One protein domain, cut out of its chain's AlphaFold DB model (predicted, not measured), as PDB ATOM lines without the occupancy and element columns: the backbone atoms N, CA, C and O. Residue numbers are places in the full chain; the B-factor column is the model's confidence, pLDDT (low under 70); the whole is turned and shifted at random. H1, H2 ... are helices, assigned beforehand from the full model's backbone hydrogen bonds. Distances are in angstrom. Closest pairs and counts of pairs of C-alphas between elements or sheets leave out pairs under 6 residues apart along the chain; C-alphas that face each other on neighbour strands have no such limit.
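Overview. This is residues 8 to 25 and 33 to 80 of the 81 residues of an uncharacterized protein of Bacteroidetes bacterium 41-46 (UniProt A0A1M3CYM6). One long helix, H1, meets a small cluster of three shorter helices, H2, H3 and H4, with its first part and runs on away from it, so that Glu 25 lies at one end of the long axis. In the cluster, H2 touches each of the other three helices, while the short H3 and the longer H4 are joined by a long loop, residues 55 to 67, near the other end of that axis. The printed part has 66 residues, with four named helices in the order H1, H2, H3, H4 and no named strand; its class is all helix. The whole is compact, with a radius of gyration of the C-alphas of 12.0 A, yet elongated in outline, spanning 37 by 20 by 18 A.

Arrangement. H1, residues 8 to 25, touches H2, residues 35 to 45, with its residues 12 to 16 alone. Their closest C-alphas, those of Tyr 16 and Ile 35, are 6.3 A apart, and their lines are about perpendicular at 87 degrees. H2 is the hub, touching three helices. H2 and H3, residues 49 to 54, touch only at the corner by their link, and only just, with 3 pairs of C-alphas within 8 A; the closest are those of Ser 43 and Phe 49, 5.3 A apart. H2 also touches H4, residues 68 to 78, at a steep tilt of 48 degrees, opposite ways, with the C-alphas of Ala 36 and Tyr 78 closest at 5.2 A. H1 and H3 are close but not clearly touching, their closest C-alphas being those of Ala 8 and Leu 53, 6.3 A apart. H3 and H4 are also close but not clearly touching, about perpendicular at 88 degrees, with the C-alphas of Leu 53 and Ala 74 closest at 7.9 A. In H1, H2, H3 and H4 every O i to N i+4 pair is within hydrogen-bond range.

Along the chain. H1 begins at C-alpha 8, (91.744, 149.115, 114.925), and ends at C-alpha 25, (78.628, 168.371, 126.298), 25.9 A away. H2 measures 15.2 A from C-alpha 35 to C-alpha 45, and H3 measures 8.7 A from C-alpha 49 to C-alpha 54. H4 measures 15.6 A from C-alpha 68 to C-alpha 78, which is at (88.225, 146.196, 122.977).

Size, cuts and confidence. The two C-alphas farthest apart, those of Glu 25 and Asp 58, are 37.8 A from each other. Residues 26 to 32 are cut out between H1 and H2, and C-alphas 25 and 33 are 14.4 A apart across the cut. The link from H2 to H3 is tight, and that from H3 to H4 is long, with 13 residues. The mean pLDDT of the printed part is 96.5, and no printed residue is under 70.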
ATOM      1  N   ALA A   8      93.048 149.112 114.253       96.81
ATOM      2  CA  ALA A   8      91.744 149.115 114.925       96.81
ATOM      3  C   ALA A   8      91.787 149.859 116.263       96.81
ATOM      4  O   ALA A   8      90.974 150.743 116.504       96.81
ATOM      5  N   GLY A   9      92.780 149.567 117.102       97.12
ATOM      6  CA  GLY A   9      92.913 150.177 118.423       97.12
ATOM      7  C   GLY A   9      93.129 151.687 118.372       97.12
ATOM      8  O   GLY A   9      92.573 152.402 119.200       97.12
ATOM      9  N   GLN A  10      93.874 152.197 117.384       97.81
ATOM     10  CA  GLN A  10      94.021 153.642 117.192       97.81
ATOM     11  C   GLN A  10      92.677 154.272 116.811       97.81
ATOM     12  O   GLN A  10      92.255 155.243 117.434       97.81
ATOM     13  N   VAL A  11      91.992 153.702 115.817       97.81
ATOM     14  CA  VAL A  11      90.717 154.231 115.313       97.81
ATOM     15  C   VAL A  11      89.629 154.187 116.389       97.81
ATOM     16  O   VAL A  11      88.935 155.183 116.583       97.81
ATOM     17  N   LEU A  12      89.514 153.080 117.130       98.06
ATOM     18  CA  LEU A  12      88.562 152.947 118.236       98.06
ATOM     19  C   LEU A  12      88.846 153.970 119.335       98.06
ATOM     20  O   LEU A  12      87.924 154.650 119.766       98.06
ATOM     21  N   ASN A  13      90.108 154.157 119.733       98.00
ATOM     22  CA  ASN A  13      90.470 155.167 120.730       98.00
ATOM     23  C   ASN A  13      90.150 156.596 120.269       98.00
ATOM     24  O   ASN A  13      89.654 157.405 121.051       98.00
ATOM     25  N   GLU A  14      90.436 156.932 119.010       98.06
ATOM     26  CA  GLU A  14      90.127 158.255 118.463       98.06
ATOM     27  C   GLU A  14      88.617 158.507 118.398       98.06
ATOM     28  O   GLU A  14      88.157 159.580 118.796       98.06
ATOM     29  N   ASN A  15      87.839 157.528 117.935       97.56
ATOM     30  CA  ASN A  15      86.382 157.629 117.879       97.56
ATOM     31  C   ASN A  15      85.765 157.692 119.279       97.56
ATOM     32  O   ASN A  15      84.921 158.550 119.528       97.56
ATOM     33  N   TYR A  16      86.251 156.876 120.211       97.88
ATOM     34  CA  TYR A  16      85.801 156.896 121.595       97.88
ATOM     35  C   TYR A  16      86.101 158.241 122.273       97.88
ATOM     36  O   TYR A  16      85.230 158.815 122.912       97.88
ATOM     37  N   ARG A  17      87.277 158.847 122.056       97.31
ATOM     38  CA  ARG A  17      87.558 160.209 122.562       97.31
ATOM     39  C   ARG A  17      86.576 161.254 122.030       97.31
ATOM     40  O   ARG A  17      86.194 162.155 122.773       97.31
ATOM     41  N   ARG A  18      86.162 161.144 120.761       96.31
ATOM     42  CA  ARG A  18      85.112 162.011 120.195       96.31
ATOM     43  C   ARG A  18      83.761 161.745 120.856       96.31
ATOM     44  O   ARG A  18      83.058 162.702 121.162       96.31
ATOM     45  N   HIS A  19      83.422 160.478 121.109       94.94
ATOM     46  CA  HIS A  19      82.224 160.107 121.862       94.94
ATOM     47  C   HIS A  19      82.214 160.758 123.251       94.94
ATOM     48  O   HIS A  19      81.238 161.423 123.575       94.94
ATOM     49  N   ILE A  20      83.310 160.663 124.011       96.38
ATOM     50  CA  ILE A  20      83.430 161.275 125.346       96.38
ATOM     51  C   ILE A  20      83.257 162.792 125.283       96.38
ATOM     52  O   ILE A  20      82.450 163.341 126.021       96.38
ATOM     53  N   SER A  21      83.938 163.464 124.349       94.19
ATOM     54  CA  SER A  21      83.793 164.916 124.180       94.19
ATOM     55  C   SER A  21      82.340 165.323 123.913       94.19
ATOM     56  O   SER A  21      81.853 166.283 124.498       94.19
ATOM     57  N   ASN A  22      81.637 164.585 123.049       93.81
ATOM     58  CA  ASN A  22      80.230 164.855 122.748       93.81
ATOM     59  C   ASN A  22      79.309 164.497 123.927       93.81
ATOM     60  O   ASN A  22      78.279 165.141 124.118       93.81
ATOM     61  N   TRP A  23      79.652 163.454 124.687       93.50
ATOM     62  CA  TRP A  23      78.898 163.017 125.853       93.50
ATOM     63  C   TRP A  23      78.959 164.057 126.964       93.50
ATOM     64  O   TRP A  23      77.905 164.441 127.457       93.50
ATOM     65  N   ASP A  24      80.147 164.561 127.296       92.06
ATOM     66  CA  ASP A  24      80.344 165.582 128.333       92.06
ATOM     67  C   ASP A  24      79.560 166.869 128.021       92.06
ATOM     68  O   ASP A  24      79.019 167.511 128.920       92.06
ATOM     69  N   GLU A  25      79.440 167.230 126.738       92.31
ATOM     70  CA  GLU A  25      78.628 168.371 126.298       92.31
ATOM     71  C   GLU A  25      77.116 168.144 126.480       92.31
ATOM     72  O   GLU A  25      76.380 169.086 126.779       92.31
ATOM     73  N   TYR A  33      79.774 155.671 128.858       94.81
ATOM     74  CA  TYR A  33      80.106 154.253 128.692       94.81
ATOM     75  C   TYR A  33      81.615 154.050 128.604       94.81
ATOM     76  O   TYR A  33      82.298 154.872 128.002       94.81
ATOM     77  N   SER A  34      82.121 152.926 129.117       96.25
ATOM     78  CA  SER A  34      83.497 152.494 128.850       96.25
ATOM     79  C   SER A  34      83.722 152.239 127.352       96.25
ATOM     80  O   SER A  34      82.775 151.990 126.605       96.25
ATOM     81  N   ILE A  35      84.981 152.223 126.894       97.25
ATOM     82  CA  ILE A  35      85.296 151.938 125.481       97.25
ATOM     83  C   ILE A  35      84.741 150.584 125.030       97.25
ATOM     84  O   ILE A  35      84.289 150.456 123.894       97.25
ATOM     85  N   ALA A  36      84.735 149.591 125.920       96.75
ATOM     86  CA  ALA A  36      84.215 148.263 125.635       96.75
ATOM     87  C   ALA A  36      82.692 148.264 125.466       96.75
ATOM     88  O   ALA A  36      82.189 147.725 124.484       96.75
ATOM     89  N   GLU A  37      81.962 148.904 126.384       96.81
ATOM     90  CA  GLU A  37      80.505 149.059 126.286       96.81
ATOM     91  C   GLU A  37      80.116 149.882 125.058       96.81
ATOM     92  O   GLU A  37      79.195 149.518 124.330       96.81
ATOM     93  N   TRP A  38      80.853 150.960 124.783       97.62
ATOM     94  CA  TRP A  38      80.652 151.764 123.585       97.62
ATOM     95  C   TRP A  38      80.885 150.935 122.314       97.62
ATOM     96  O   TRP A  38      80.024 150.927 121.441       97.62
ATOM     97  N   CYS A  39      81.975 150.166 122.221       98.06
ATOM     98  CA  CYS A  39      82.219 149.275 121.080       98.06
ATOM     99  C   CYS A  39      81.122 148.215 120.915       98.06
ATOM    100  O   CYS A  39      80.759 147.886 119.787       98.06
ATOM    101  N   ASP A  40      80.592 147.674 122.015       96.81
ATOM    102  CA  ASP A  40      79.484 146.721 121.968       96.81
ATOM    103  C   ASP A  40      78.218 147.368 121.380       96.81
ATOM    104  O   ASP A  40      77.605 146.799 120.475       96.81
ATOM    105  N   LEU A  41      77.886 148.593 121.797       96.81
ATOM    106  CA  LEU A  41      76.773 149.375 121.243       96.81
ATOM    107  C   LEU A  41      76.985 149.744 119.764       96.81
ATOM    108  O   LEU A  41      76.066 149.606 118.950       96.81
ATOM    109  N   GLU A  42      78.191 150.171 119.389       97.44
ATOM    110  CA  GLU A  42      78.548 150.439 117.989       97.44
ATOM    111  C   GLU A  42      78.375 149.173 117.145       97.44
ATOM    112  O   GLU A  42      77.746 149.211 116.092       97.44
ATOM    113  N   SER A  43      78.816 148.014 117.640       97.12
ATOM    114  CA  SER A  43      78.686 146.745 116.917       97.12
ATOM    115  C   SER A  43      77.236 146.301 116.672       97.12
ATOM    116  O   SER A  43      76.965 145.557 115.727       97.12
ATOM    117  N   GLN A  44      76.300 146.773 117.500       96.88
ATOM    118  CA  GLN A  44      74.865 146.516 117.365       96.88
ATOM    119  C   GLN A  44      74.160 147.518 116.439       96.88
ATOM    120  O   GLN A  44      73.049 147.247 115.983       96.88
ATOM    121  N   SER A  45      74.778 148.670 116.167       97.19
ATOM    122  CA  SER A  45      74.181 149.772 115.399       97.19
ATOM    123  C   SER A  45      74.823 149.985 114.026       97.19
ATOM    124  O   SER A  45      74.121 150.375 113.090       97.19
ATOM    125  N   ASP A  46      76.106 149.659 113.864       97.75
ATOM    126  CA  ASP A  46      76.817 149.683 112.589       97.75
ATOM    127  C   ASP A  46      76.897 148.269 111.975       97.75
ATOM    128  O   ASP A  46      77.656 147.418 112.456       97.75
ATOM    129  N   PRO A  47      76.176 147.992 110.867       97.88
ATOM    130  CA  PRO A  47      76.219 146.688 110.206       97.88
ATOM    131  C   PRO A  47      77.611 146.319 109.674       97.88
ATOM    132  O   PRO A  47      77.866 145.136 109.448       97.88
ATOM    133  N   ASN A  48      78.506 147.295 109.483       97.81
ATOM    134  CA  ASN A  48      79.861 147.098 108.967       97.81
ATOM    135  C   ASN A  48      80.934 147.016 110.055       97.81
ATOM    136  O   ASN A  48      82.089 146.748 109.714       97.81
ATOM    137  N   PHE A  49      80.584 147.185 111.334       97.88
ATOM    138  CA  PHE A  49      81.556 147.235 112.429       97.88
ATOM    139  C   PHE A  49      82.529 146.051 112.389       97.88
ATOM    140  O   PHE A  49      83.747 146.221 112.386       97.88
ATOM    141  N   PHE A  50      81.993 144.832 112.288       97.88
ATOM    142  CA  PHE A  50      82.812 143.624 112.274       97.88
ATOM    143  C   PHE A  50      83.564 143.408 110.957       97.88
ATOM    144  O   PHE A  50      84.682 142.895 111.002       97.88
ATOM    145  N   ARG A  51      83.009 143.833 109.810       97.56
ATOM    146  CA  ARG A  51      83.729 143.804 108.520       97.56
ATOM    147  C   ARG A  51      84.987 144.643 108.601       97.56
ATOM    148  O   ARG A  51      86.070 144.183 108.260       97.56
ATOM    149  N   TRP A  52      84.842 145.858 109.119       97.75
ATOM    150  CA  TRP A  52      85.958 146.758 109.334       97.75
ATOM    151  C   TRP A  52      86.945 146.198 110.366       97.75
ATOM    152  O   TRP A  52      88.143 146.125 110.089       97.75
ATOM    153  N   LEU A  53      86.450 145.752 111.526       97.75
ATOM    154  CA  LEU A  53      87.294 145.286 112.625       97.75
ATOM    155  C   LEU A  53      88.192 144.122 112.195       97.75
ATOM    156  O   LEU A  53      89.381 144.123 112.507       97.75
ATOM    157  N   PHE A  54      87.637 143.152 111.469       97.19
ATOM    158  CA  PHE A  54      88.367 141.981 110.979       97.19
ATOM    159  C   PHE A  54      88.962 142.157 109.577       97.19
ATOM    160  O   PHE A  54      89.629 141.242 109.094       97.19
ATOM    161  N   ASN A  55      88.742 143.312 108.938       95.75
ATOM    162  CA  ASN A  55      89.093 143.570 107.542       95.75
ATOM    163  C   ASN A  55      88.639 142.419 106.615       95.75
ATOM    164  O   ASN A  55      89.445 141.840 105.882       95.75
ATOM    165  N   ASP A  56      87.360 142.054 106.723       96.00
ATOM    166  CA  ASP A  56      86.750 140.905 106.048       96.00
ATOM    167  C   ASP A  56      85.330 141.242 105.559       96.00
ATOM    168  O   ASP A  56      84.386 141.341 106.349       96.00
ATOM    169  N   ASP A  57      85.188 141.400 104.242       95.50
ATOM    170  CA  ASP A  57      83.924 141.740 103.576       95.50
ATOM    171  C   ASP A  57      82.919 140.570 103.538       95.50
ATOM    172  O   ASP A  57      81.728 140.805 103.319       95.50
ATOM    173  N   ASP A  58      83.349 139.328 103.807       96.75
ATOM    174  CA  ASP A  58      82.467 138.149 103.860       96.75
ATOM    175  C   ASP A  58      81.669 138.069 105.176       96.75
ATOM    176  O   ASP A  58      80.807 137.198 105.360       96.75
ATOM    177  N   ILE A  59      81.943 138.959 106.134       97.44
ATOM    178  CA  ILE A  59      81.152 139.068 107.358       97.44
ATOM    179  C   ILE A  59      79.780 139.660 107.008       97.44
ATOM    180  O   ILE A  59      79.669 140.687 106.344       97.44
ATOM    181  N   SER A  60      78.710 139.004 107.446       97.88
ATOM    182  CA  SER A  60      77.334 139.482 107.279       97.88
ATOM    183  C   SER A  60      77.044 140.660 108.208       97.88
ATOM    184  O   SER A  60      77.765 140.888 109.179       97.88
ATOM    185  N   ASP A  61      75.949 141.378 107.951       98.19
ATOM    186  CA  ASP A  61      75.568 142.542 108.756       98.19
ATOM    187  C   ASP A  61      75.548 142.205 110.249       98.19
ATOM    188  O   ASP A  61      75.074 141.130 110.650       98.19
ATOM    189  N   PHE A  62      76.111 143.117 111.046       97.19
ATOM    190  CA  PHE A  62      76.243 143.006 112.505       97.19
ATOM    191  C   PHE A  62      77.002 141.748 112.963       97.19
ATOM    192  O   PHE A  62      76.844 141.281 114.091       97.19
ATOM    193  N   GLY A  63      77.809 141.143 112.083       96.81
ATOM    194  CA  GLY A  63      78.527 139.909 112.396       96.81
ATOM    195  C   GLY A  63      77.600 138.713 112.614       96.81
ATOM    196  O   GLY A  63      77.925 137.810 113.386       96.81
ATOM    197  N   SER A  64      76.432 138.690 111.964       97.31
ATOM    198  CA  SER A  64      75.427 137.626 112.133       97.31
ATOM    199  C   SER A  64      75.924 136.223 111.751       97.31
ATOM    200  O   SER A  64      75.361 135.236 112.221       97.31
ATOM    201  N   ASN A  65      76.992 136.124 110.953       97.31
ATOM    202  CA  ASN A  65      77.664 134.871 110.599       97.31
ATOM    203  C   ASN A  65      78.968 134.606 111.382       97.31
ATOM    204  O   ASN A  65      79.654 133.632 111.075       97.31
ATOM    205  N   LEU A  66      79.320 135.439 112.369       96.56
ATOM    206  CA  LEU A  66      80.464 135.191 113.250       96.56
ATOM    207  C   LEU A  66      80.142 134.105 114.274       96.56
ATOM    208  O   LEU A  66      79.051 134.083 114.852       96.56
ATOM    209  N   THR A  67      81.124 133.251 114.556       96.12
ATOM    210  CA  THR A  67      81.016 132.296 115.663       96.12
ATOM    211  C   THR A  67      81.141 133.004 117.014       96.12
ATOM    212  O   THR A  67      81.683 134.107 117.120       96.12
ATOM    213  N   ASP A  68      80.700 132.348 118.087       95.38
ATOM    214  CA  ASP A  68      80.864 132.871 119.451       95.38
ATOM    215  C   ASP A  68      82.340 133.089 119.822       95.38
ATOM    216  O   ASP A  68      82.671 133.978 120.604       95.38
ATOM    217  N   GLU A  69      83.246 132.289 119.261       94.81
ATOM    218  CA  GLU A  69      84.691 132.419 119.466       94.81
ATOM    219  C   GLU A  69      85.239 133.673 118.781       94.81
ATOM    220  O   GLU A  69      86.047 134.393 119.367       94.81
ATOM    221  N   GLU A  70      84.762 133.985 117.578       95.06
ATOM    222  CA  GLU A  70      85.138 135.200 116.855       95.06
ATOM    223  C   GLU A  70      84.581 136.454 117.529       95.06
ATOM    224  O   GLU A  70      85.302 137.438 117.698       95.06
ATOM    225  N   LYS A  71      83.338 136.397 118.022       94.69
ATOM    226  CA  LYS A  71      82.768 137.473 118.843       94.69
ATOM    227  C   LYS A  71      83.575 137.683 120.122       94.69
ATOM    228  O   LYS A  71      83.884 138.819 120.466       94.69
ATOM    229  N   LYS A  72      84.009 136.605 120.785       95.00
ATOM    230  CA  LYS A  72      84.903 136.695 121.954       95.00
ATOM    231  C   LYS A  72      86.253 137.323 121.621       95.00
ATOM    232  O   LYS A  72      86.782 138.045 122.457       95.00
ATOM    233  N   ILE A  73      86.815 137.082 120.434       95.19
ATOM    234  CA  ILE A  73      88.054 137.749 120.001       95.19
ATOM    235  C   ILE A  73      87.847 139.265 119.933       95.19
ATOM    236  O   ILE A  73      88.663 140.001 120.486       95.19
ATOM    237  N   ALA A  74      86.750 139.727 119.326       95.88
ATOM    238  CA  ALA A  74      86.417 141.152 119.279       95.88
ATOM    239  C   ALA A  74      86.211 141.735 120.689       95.88
ATOM    240  O   ALA A  74      86.824 142.746 121.026       95.88
ATOM    241  N   VAL A  75      85.433 141.045 121.532       95.25
ATOM    242  CA  VAL A  75      85.165 141.452 122.922       95.25
ATOM    243  C   VAL A  75      86.446 141.581 123.735       95.25
ATOM    244  O   VAL A  75      86.686 142.587 124.398       95.25
ATOM    245  N   ASN A  76      87.309 140.572 123.675       95.88
ATOM    246  CA  ASN A  76      88.583 140.596 124.385       95.88
ATOM    247  C   ASN A  76      89.499 141.707 123.871       95.88
ATOM    248  O   ASN A  76      90.254 142.276 124.654       95.88
ATOM    249  N   TYR A  77      89.432 142.020 122.575       96.56
ATOM    250  CA  TYR A  77      90.232 143.082 121.988       96.56
ATOM    251  C   TYR A  77      89.864 144.450 122.554       96.56
ATOM    252  O   TYR A  77      90.734 145.109 123.118       96.56
ATOM    253  N   TYR A  78      88.600 144.872 122.471       95.12
ATOM    254  CA  TYR A  78      88.225 146.196 122.977       95.12
ATOM    255  C   TYR A  78      88.201 146.289 124.510       95.12
ATOM    256  O   TYR A  78      88.361 147.380 125.038       95.12
ATOM    257  N   ASN A  79      88.104 145.168 125.237       95.38
ATOM    258  CA  ASN A  79      88.347 145.135 126.689       95.38
ATOM    259  C   ASN A  79      89.823 145.355 127.066       95.38
ATOM    260  O   ASN A  79      90.131 145.574 128.235       95.38
ATOM    261  N   SER A  80      90.740 145.223 126.102       95.19
ATOM    262  CA  SER A  80      92.182 145.406 126.305       95.19
ATOM    263  C   SER A  80      92.712 146.769 125.848       95.19
ATOM    264  O   SER A  80      93.909 147.019 126.005       95.19
TER     265      SER A  80